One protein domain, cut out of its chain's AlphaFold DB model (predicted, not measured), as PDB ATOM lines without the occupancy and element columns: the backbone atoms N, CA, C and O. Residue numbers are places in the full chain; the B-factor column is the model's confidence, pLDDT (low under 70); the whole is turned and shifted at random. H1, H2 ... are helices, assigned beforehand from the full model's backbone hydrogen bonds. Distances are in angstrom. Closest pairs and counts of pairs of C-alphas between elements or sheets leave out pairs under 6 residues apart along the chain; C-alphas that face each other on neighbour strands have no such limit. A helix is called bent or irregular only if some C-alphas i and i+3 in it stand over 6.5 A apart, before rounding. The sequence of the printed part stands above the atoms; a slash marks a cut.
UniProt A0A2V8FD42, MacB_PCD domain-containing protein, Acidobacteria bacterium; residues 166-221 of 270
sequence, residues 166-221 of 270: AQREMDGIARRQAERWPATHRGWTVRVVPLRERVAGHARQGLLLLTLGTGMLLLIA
ATOM      1  N   ALA A 166       0.215 -42.432 -20.197       91.81
ATOM      2  CA  ALA A 166       0.857 -41.444 -19.336       91.81
ATOM      3  C   ALA A 166       0.243 -41.423 -17.925       91.81
ATOM      4  O   ALA A 166       0.972 -41.335 -16.940       91.81
ATOM      5  N   GLN A 167      -1.081 -41.558 -17.812       93.19
ATOM      6  CA  GLN A 167      -1.784 -41.644 -16.533       93.19
ATOM      7  C   GLN A 167      -1.297 -42.839 -15.707       93.19
ATOM      8  O   GLN A 167      -0.899 -42.657 -14.562       93.19
ATOM      9  N   ARG A 168      -1.229 -44.038 -16.304       92.88
ATOM     10  CA  ARG A 168      -0.752 -45.245 -15.607       92.88
ATOM     11  C   ARG A 168       0.685 -45.113 -15.100       92.88
ATOM     12  O   ARG A 168       1.006 -45.582 -14.010       92.88
ATOM     13  N   GLU A 169       1.555 -44.483 -15.884       91.56
ATOM     14  CA  GLU A 169       2.938 -44.231 -15.469       91.56
ATOM     15  C   GLU A 169       2.996 -43.252 -14.287       91.56
ATOM     16  O   GLU A 169       3.679 -43.516 -13.290       91.56
ATOM     17  N   MET A 170       2.218 -42.167 -14.356       90.31
ATOM     18  CA  MET A 170       2.113 -41.180 -13.281       90.31
ATOM     19  C   MET A 170       1.507 -41.762 -12.001       90.31
ATOM     20  O   MET A 170       1.990 -41.433 -10.918       90.31
ATOM     21  N   ASP A 171       0.534 -42.670 -12.096       90.81
ATOM     22  CA  ASP A 171      -0.026 -43.386 -10.941       90.81
ATOM     23  C   ASP A 171       1.045 -44.228 -10.238       90.81
ATOM     24  O   ASP A 171       1.165 -44.226  -9.008       90.81
ATOM     25  N   GLY A 172       1.891 -44.906 -11.020       90.19
ATOM     26  CA  GLY A 172       3.033 -45.653 -10.501       90.19
ATOM     27  C   GLY A 172       4.039 -44.762  -9.769       90.19
ATOM     28  O   GLY A 172       4.534 -45.141  -8.706       90.19
ATOM     29  N   ILE A 173       4.330 -43.574 -10.312       88.06
ATOM     30  CA  ILE A 173       5.207 -42.577  -9.675       88.06
ATOM     31  C   ILE A 173       4.577 -42.050  -8.381       88.06
ATOM     32  O   ILE A 173       5.254 -42.015  -7.353       88.06
ATOM     33  N   ALA A 174       3.294 -41.682  -8.413       86.69
ATOM     34  CA  ALA A 174       2.567 -41.156  -7.263       86.69
ATOM     35  C   ALA A 174       2.559 -42.155  -6.097       86.69
ATOM     36  O   ALA A 174       2.814 -41.773  -4.957       86.69
ATOM     37  N   ARG A 175       2.374 -43.450  -6.384       87.88
ATOM     38  CA  ARG A 175       2.441 -44.509  -5.368       87.88
ATOM     39  C   ARG A 175       3.822 -44.610  -4.713       87.88
ATOM     40  O   ARG A 175       3.906 -44.608  -3.490       87.88
ATOM     41  N   ARG A 176       4.906 -44.602  -5.498       87.38
ATOM     42  CA  ARG A 176       6.282 -44.623  -4.954       87.38
ATOM     43  C   ARG A 176       6.598 -43.378  -4.120       87.38
ATOM     44  O   ARG A 176       7.284 -43.461  -3.106       87.38
ATOM     45  N   GLN A 177       6.093 -42.218  -4.538       84.00
ATOM     46  CA  GLN A 177       6.210 -40.967  -3.783       84.00
ATOM     47  C   GLN A 177       5.446 -41.043  -2.452       84.00
ATOM     48  O   GLN A 177       5.975 -40.628  -1.425       84.00
ATOM     49  N   ALA A 178       4.246 -41.633  -2.443       85.69
ATOM     50  CA  ALA A 178       3.456 -41.851  -1.231       85.69
ATOM     51  C   ALA A 178       4.117 -42.823  -0.241       85.69
ATOM     52  O   ALA A 178       3.995 -42.629   0.965       85.69
ATOM     53  N   GLU A 179       4.845 -43.828  -0.729       86.50
ATOM     54  CA  GLU A 179       5.639 -44.735   0.112       86.50
ATOM     55  C   GLU A 179       6.867 -44.038   0.709       86.50
ATOM     56  O   GLU A 179       7.182 -44.228   1.882       86.50
ATOM     57  N   ARG A 180       7.549 -43.196  -0.081       83.00
ATOM     58  CA  ARG A 180       8.772 -42.498   0.341       83.00
ATOM     59  C   ARG A 180       8.506 -41.283   1.235       83.00
ATOM     60  O   ARG A 180       9.298 -41.005   2.132       83.00
ATOM     61  N   TRP A 181       7.400 -40.574   1.010       80.19
ATOM     62  CA  TRP A 181       6.983 -39.397   1.779       80.19
ATOM     63  C   TRP A 181       5.511 -39.494   2.216       80.19
ATOM     64  O   TRP A 181       4.670 -38.684   1.804       80.19
ATOM     65  N   PRO A 182       5.174 -40.457   3.091       79.00
ATOM     66  CA  PRO A 182       3.790 -40.728   3.474       79.00
ATOM     67  C   PRO A 182       3.113 -39.550   4.180       79.00
ATOM     68  O   PRO A 182       1.914 -39.350   4.007       79.00
ATOM     69  N   ALA A 183       3.865 -38.728   4.918       76.69
ATOM     70  CA  ALA A 183       3.332 -37.556   5.617       76.69
ATOM     71  C   ALA A 183       2.759 -36.474   4.676       76.69
ATOM     72  O   ALA A 183       1.922 -35.684   5.101       76.69
ATOM     73  N   THR A 184       3.191 -36.423   3.411       71.19
ATOM     74  CA  THR A 184       2.786 -35.372   2.456       71.19
ATOM     75  C   THR A 184       2.055 -35.894   1.223       71.19
ATOM     76  O   THR A 184       1.250 -35.161   0.647       71.19
ATOM     77  N   HIS A 185       2.293 -37.149   0.829       75.00
ATOM     78  CA  HIS A 185       1.808 -37.714  -0.436       75.00
ATOM     79  C   HIS A 185       0.741 -38.809  -0.268       75.00
ATOM     80  O   HIS A 185       0.126 -39.218  -1.251       75.00
ATOM     81  N   ARG A 186       0.454 -39.275   0.958       78.50
ATOM     82  CA  ARG A 186      -0.598 -40.280   1.185       78.50
ATOM     83  C   ARG A 186      -1.981 -39.711   0.842       78.50
ATOM     84  O   ARG A 186      -2.337 -38.629   1.296       78.50
ATOM     85  N   GLY A 187      -2.752 -40.452   0.045       76.62
ATOM     86  CA  GLY A 187      -4.094 -40.055  -0.405       76.62
ATOM     87  C   GLY A 187      -4.118 -39.067  -1.577       76.62
ATOM     88  O   GLY A 187      -5.196 -38.726  -2.052       76.62
ATOM     89  N   TRP A 188      -2.955 -38.635  -2.072       77.19
ATOM     90  CA  TRP A 188      -2.858 -37.760  -3.236       77.19
ATOM     91  C   TRP A 188      -2.699 -38.570  -4.518       77.19
ATOM     92  O   TRP A 188      -1.924 -39.523  -4.580       77.19
ATOM     93  N   THR A 189      -3.423 -38.159  -5.554       78.31
ATOM     94  CA  THR A 189      -3.355 -38.749  -6.890       78.31
ATOM     95  C   THR A 189      -2.928 -37.699  -7.904       78.31
ATOM     96  O   THR A 189      -3.093 -36.494  -7.701       78.31
ATOM     97  N   VAL A 190      -2.344 -38.164  -9.003       84.25
ATOM     98  CA  VAL A 190      -1.996 -37.318 -10.142       84.25
ATOM     99  C   VAL A 190      -3.025 -37.572 -11.225       84.25
ATOM    100  O   VAL A 190      -3.378 -38.717 -11.473       84.25
ATOM    101  N   ARG A 191      -3.499 -36.519 -11.890       86.81
ATOM    102  CA  ARG A 191      -4.362 -36.655 -13.062       86.81
ATOM    103  C   ARG A 191      -3.718 -35.985 -14.261       86.81
ATOM    104  O   ARG A 191      -3.425 -34.792 -14.230       86.81
ATOM    105  N   VAL A 192      -3.532 -36.756 -15.319       87.88
ATOM    106  CA  VAL A 192      -3.040 -36.301 -16.611       87.88
ATOM    107  C   VAL A 192      -4.240 -35.825 -17.417       87.88
ATOM    108  O   VAL A 192      -5.167 -36.580 -17.691       87.88
ATOM    109  N   VAL A 193      -4.236 -34.545 -17.780       86.75
ATOM    110  CA  VAL A 193      -5.306 -33.922 -18.564       86.75
ATOM    111  C   VAL A 193      -4.687 -33.303 -19.813       86.75
ATOM    112  O   VAL A 193      -3.666 -32.617 -19.697       86.75
ATOM    113  N   PRO A 194      -5.274 -33.493 -21.008       87.12
ATOM    114  CA  PRO A 194      -4.826 -32.793 -22.202       87.12
ATOM    115  C   PRO A 194      -4.814 -31.278 -21.980       87.12
ATOM    116  O   PRO A 194      -5.819 -30.698 -21.567       87.12
ATOM    117  N   LEU A 195      -3.712 -30.609 -22.330       79.38
ATOM    118  CA  LEU A 195      -3.575 -29.160 -22.131       79.38
ATOM    119  C   LEU A 195      -4.715 -28.369 -22.802       79.38
ATOM    120  O   LEU A 195      -5.243 -27.428 -22.218       79.38
ATOM    121  N   ARG A 196      -5.164 -28.806 -23.989       77.12
ATOM    122  CA  ARG A 196      -6.319 -28.221 -24.698       77.12
ATOM    123  C   ARG A 196      -7.603 -28.236 -23.866       77.12
ATOM    124  O   ARG A 196      -8.366 -27.282 -23.899       77.12
ATOM    125  N   GLU A 197      -7.837 -29.312 -23.124       78.81
ATOM    126  CA  GLU A 197      -9.031 -29.478 -22.300       78.81
ATOM    127  C   GLU A 197      -8.906 -28.653 -21.023       78.81
ATOM    128  O   GLU A 197      -9.859 -27.996 -20.613       78.81
ATOM    129  N   ARG A 198      -7.697 -28.596 -20.451       75.50
ATOM    130  CA  ARG A 198      -7.407 -27.752 -19.292       75.50
ATOM    131  C   ARG A 198      -7.634 -26.266 -19.587       75.50
ATOM    132  O   ARG A 198      -8.199 -25.576 -18.746       75.50
ATOM    133  N   VAL A 199      -7.236 -25.798 -20.770       71.44
ATOM    134  CA  VAL A 199      -7.365 -24.388 -21.178       71.44
ATOM    135  C   VAL A 199      -8.766 -24.064 -21.710       71.44
ATOM    136  O   VAL A 199      -9.356 -23.068 -21.307       71.44
ATOM    137  N   ALA A 200      -9.324 -24.888 -22.603       69.31
ATOM    138  CA  ALA A 200     -10.559 -24.561 -23.326       69.31
ATOM    139  C   ALA A 200     -11.827 -25.245 -22.782       69.31
ATOM    140  O   ALA A 200     -12.933 -24.894 -23.197       69.31
ATOM    141  N   GLY A 201     -11.705 -26.211 -21.864       66.06
ATOM    142  CA  GLY A 201     -12.830 -27.038 -21.410       66.06
ATOM    143  C   GLY A 201     -13.994 -26.234 -20.819       66.06
ATOM    144  O   GLY A 201     -15.147 -26.477 -21.171       66.06
ATOM    145  N   HIS A 202     -13.698 -25.219 -20.001       65.56
ATOM    146  CA  HIS A 202     -14.717 -24.362 -19.374       65.56
ATOM    147  C   HIS A 202     -15.354 -23.389 -20.372       65.56
ATOM    148  O   HIS A 202     -16.569 -23.191 -20.365       65.56
ATOM    149  N   ALA A 203     -14.553 -22.822 -21.280       69.94
ATOM    150  CA  ALA A 203     -15.052 -21.921 -22.314       69.94
ATOM    151  C   ALA A 203     -16.062 -22.629 -23.232       69.94
ATOM    152  O   ALA A 203     -17.073 -22.038 -23.604       69.94
ATOM    153  N   ARG A 204     -15.840 -23.915 -23.538       74.31
ATOM    154  CA  ARG A 204     -16.764 -24.721 -24.347       74.31
ATOM    155  C   ARG A 204     -18.140 -24.864 -23.693       74.31
ATOM    156  O   ARG A 204     -19.141 -24.755 -24.390       74.31
ATOM    157  N   GLN A 205     -18.202 -25.087 -22.380       76.62
ATOM    158  CA  GLN A 205     -19.475 -25.184 -21.656       76.62
ATOM    159  C   GLN A 205     -20.227 -23.850 -21.650       76.62
ATOM    160  O   GLN A 205     -21.411 -23.819 -21.981       76.62
ATOM    161  N   GLY A 206     -19.535 -22.746 -21.348       80.38
ATOM    162  CA  GLY A 206     -20.132 -21.409 -21.399       80.38
ATOM    163  C   GLY A 206     -20.646 -21.056 -22.797       80.38
ATOM    164  O   GLY A 206     -21.766 -20.573 -22.944       80.38
ATOM    165  N   LEU A 207     -19.872 -21.376 -23.836       84.12
ATOM    166  CA  LEU A 207     -20.263 -21.143 -25.222       84.12
ATOM    167  C   LEU A 207     -21.479 -21.984 -25.630       84.12
ATOM    168  O   LEU A 207     -22.359 -21.473 -26.314       84.12
ATOM    169  N   LEU A 208     -21.566 -23.243 -25.188       87.94
ATOM    170  CA  LEU A 208     -22.737 -24.092 -25.434       87.94
ATOM    171  C   LEU A 208     -23.998 -23.511 -24.793       87.94
ATOM    172  O   LEU A 208     -25.025 -23.428 -25.462       87.94
ATOM    173  N   LEU A 209     -23.919 -23.057 -23.539       91.19
ATOM    174  CA  LEU A 209     -25.045 -22.415 -22.855       91.19
ATOM    175  C   LEU A 209     -25.466 -21.113 -23.545       91.19
ATOM    176  O   LEU A 209     -26.656 -20.891 -23.756       91.19
ATOM    177  N   LEU A 210     -24.502 -20.283 -23.952       92.44
ATOM    178  CA  LEU A 210     -24.771 -19.059 -24.710       92.44
ATOM    179  C   LEU A 210     -25.412 -19.359 -26.069       92.44
ATOM    180  O   LEU A 210     -26.361 -18.680 -26.457       92.44
ATOM    181  N   THR A 211     -24.933 -20.387 -26.772       94.75
ATOM    182  CA  THR A 211     -25.474 -20.812 -28.074       94.75
ATOM    183  C   THR A 211     -26.896 -21.356 -27.927       94.75
ATOM    184  O   THR A 211     -27.774 -21.003 -28.707       94.75
ATOM    185  N   LEU A 212     -27.159 -22.160 -26.892       96.62
ATOM    186  CA  LEU A 212     -28.501 -22.649 -26.562       96.62
ATOM    187  C   LEU A 212     -29.450 -21.499 -26.203       96.62
ATOM    188  O   LEU A 212     -30.566 -21.441 -26.715       96.62
ATOM    189  N   GLY A 213     -29.000 -20.558 -25.369       96.88
ATOM    190  CA  GLY A 213     -29.795 -19.397 -24.971       96.88
ATOM    191  C   GLY A 213     -30.137 -18.491 -26.154       96.88
ATOM    192  O   GLY A 213     -31.299 -18.147 -26.358       96.88
ATOM    193  N   THR A 214     -29.145 -18.152 -26.980       96.94
ATOM    194  CA  THR A 214     -29.361 -17.349 -28.198       96.94
ATOM    195  C   THR A 214     -30.214 -18.080 -29.234       96.94
ATOM    196  O   THR A 214     -31.088 -17.458 -29.835       96.94
ATOM    197  N   GLY A 215     -30.047 -19.396 -29.393       97.25
ATOM    198  CA  GLY A 215     -30.903 -20.223 -30.246       97.25
ATOM    199  C   GLY A 215     -32.368 -20.221 -29.802       97.25
ATOM    200  O   GLY A 215     -33.260 -20.054 -30.631       97.25
ATOM    201  N   MET A 216     -32.632 -20.324 -28.495       97.38
ATOM    202  CA  MET A 216     -33.995 -20.262 -27.955       97.38
ATOM    203  C   MET A 216     -34.640 -18.888 -28.188       97.38
ATOM    204  O   MET A 216     -35.791 -18.809 -28.614       97.38
ATOM    205  N   LEU A 217     -33.894 -17.799 -27.970       97.00
ATOM    206  CA  LEU A 217     -34.374 -16.441 -28.252       97.00
ATOM    207  C   LEU A 217     -34.705 -16.246 -29.737       97.00
ATOM    208  O   LEU A 217     -35.731 -15.645 -30.061       97.00
ATOM    209  N   LEU A 218     -33.875 -16.790 -30.632       96.56
ATOM    210  CA  LEU A 218     -34.129 -16.756 -32.071       96.56
ATOM    211  C   LEU A 218     -35.411 -17.521 -32.430       96.56
ATOM    212  O   LEU A 218     -36.230 -17.006 -33.185       96.56
ATOM    213  N   LEU A 219     -35.629 -18.706 -31.848       97.12
ATOM    214  CA  LEU A 219     -36.850 -19.494 -32.062       97.12
ATOM    215  C   LEU A 219     -38.110 -18.757 -31.590       97.12
ATOM    216  O   LEU A 219     -39.104 -18.735 -32.315       97.12
ATOM    217  N   ILE A 220     -38.061 -18.107 -30.424       96.12
ATOM    218  CA  ILE A 220     -39.169 -17.285 -29.909       96.12
ATOM    219  C   ILE A 220     -39.469 -16.130 -30.875       96.12
ATOM    220  O   ILE A 220     -40.628 -15.887 -31.217       96.12
ATOM    221  N   ALA A 221     -38.437 -15.440 -31.367       94.12
ATOM    222  CA  ALA A 221     -38.603 -14.370 -32.345       94.12
ATOM    223  C   ALA A 221     -39.218 -14.883 -33.661       94.12
ATOM    224  O   ALA A 221     -40.159 -14.274 -34.175       94.12
TER     225      ALA A 221
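Overview. This is residues 166 to 221 of the 270 residues of the protein "MacB_PCD domain-containing protein" of Acidobacteria bacterium (UniProt A0A2V8FD42). A long, kinked helix, H3, sticks out as an arm from a small head. In the head, H1 turns into the one-turn helix H2, and residues 186 to 193 fold back beside H1 toward the arm. The printed part has 56 residues with three named helices, in the order H1, H2, H3, and no named strand; its class is all helix. It is extended, with a radius of gyration of the C-alphas of 20.3 A, and the arm makes the length of its spans of 64 by 21 by 14 A.

Arrangement. H3, residues 195 to 221, touches no helix; residues 194 to 221 stand free. It has a kink of 41 degrees near residue 202 and is irregular, with C-alphas 199 and 202 7.6 A apart. H1, residues 166 to 180, is apart from H3. H2, residues 182 to 185, is also apart from H3. H1 touches H2 with residues 174 to 178 alone; the closest C-alphas are those of Ala 178 and His 185, 4.5 A apart. In H1 every O i to N i+4 pair is within hydrogen-bond range, in H3 20 of 23 are, and H2 is too short for such a pair.

Along the chain. H3 is 39.4 A long from C-alpha 195 at (-3.575, -29.160, -22.131) to C-alpha 221 at (-38.603, -14.370, -32.345). H1 is 21.2 A long and begins with C-alpha 166 at (0.857, -41.444, -19.336). H2 measures 5.3 A.

Size, cuts and confidence. The C-alphas farthest apart, those of Arg 180 and Ala 221, are 64.1 A apart. The printed part has no cut. The link from H1 to H2 is tight and that from H2 to H3 is short, with 9 residues. Mean pLDDT of the printed part is 84.9; residues 200 to 203, in H3, are under 70.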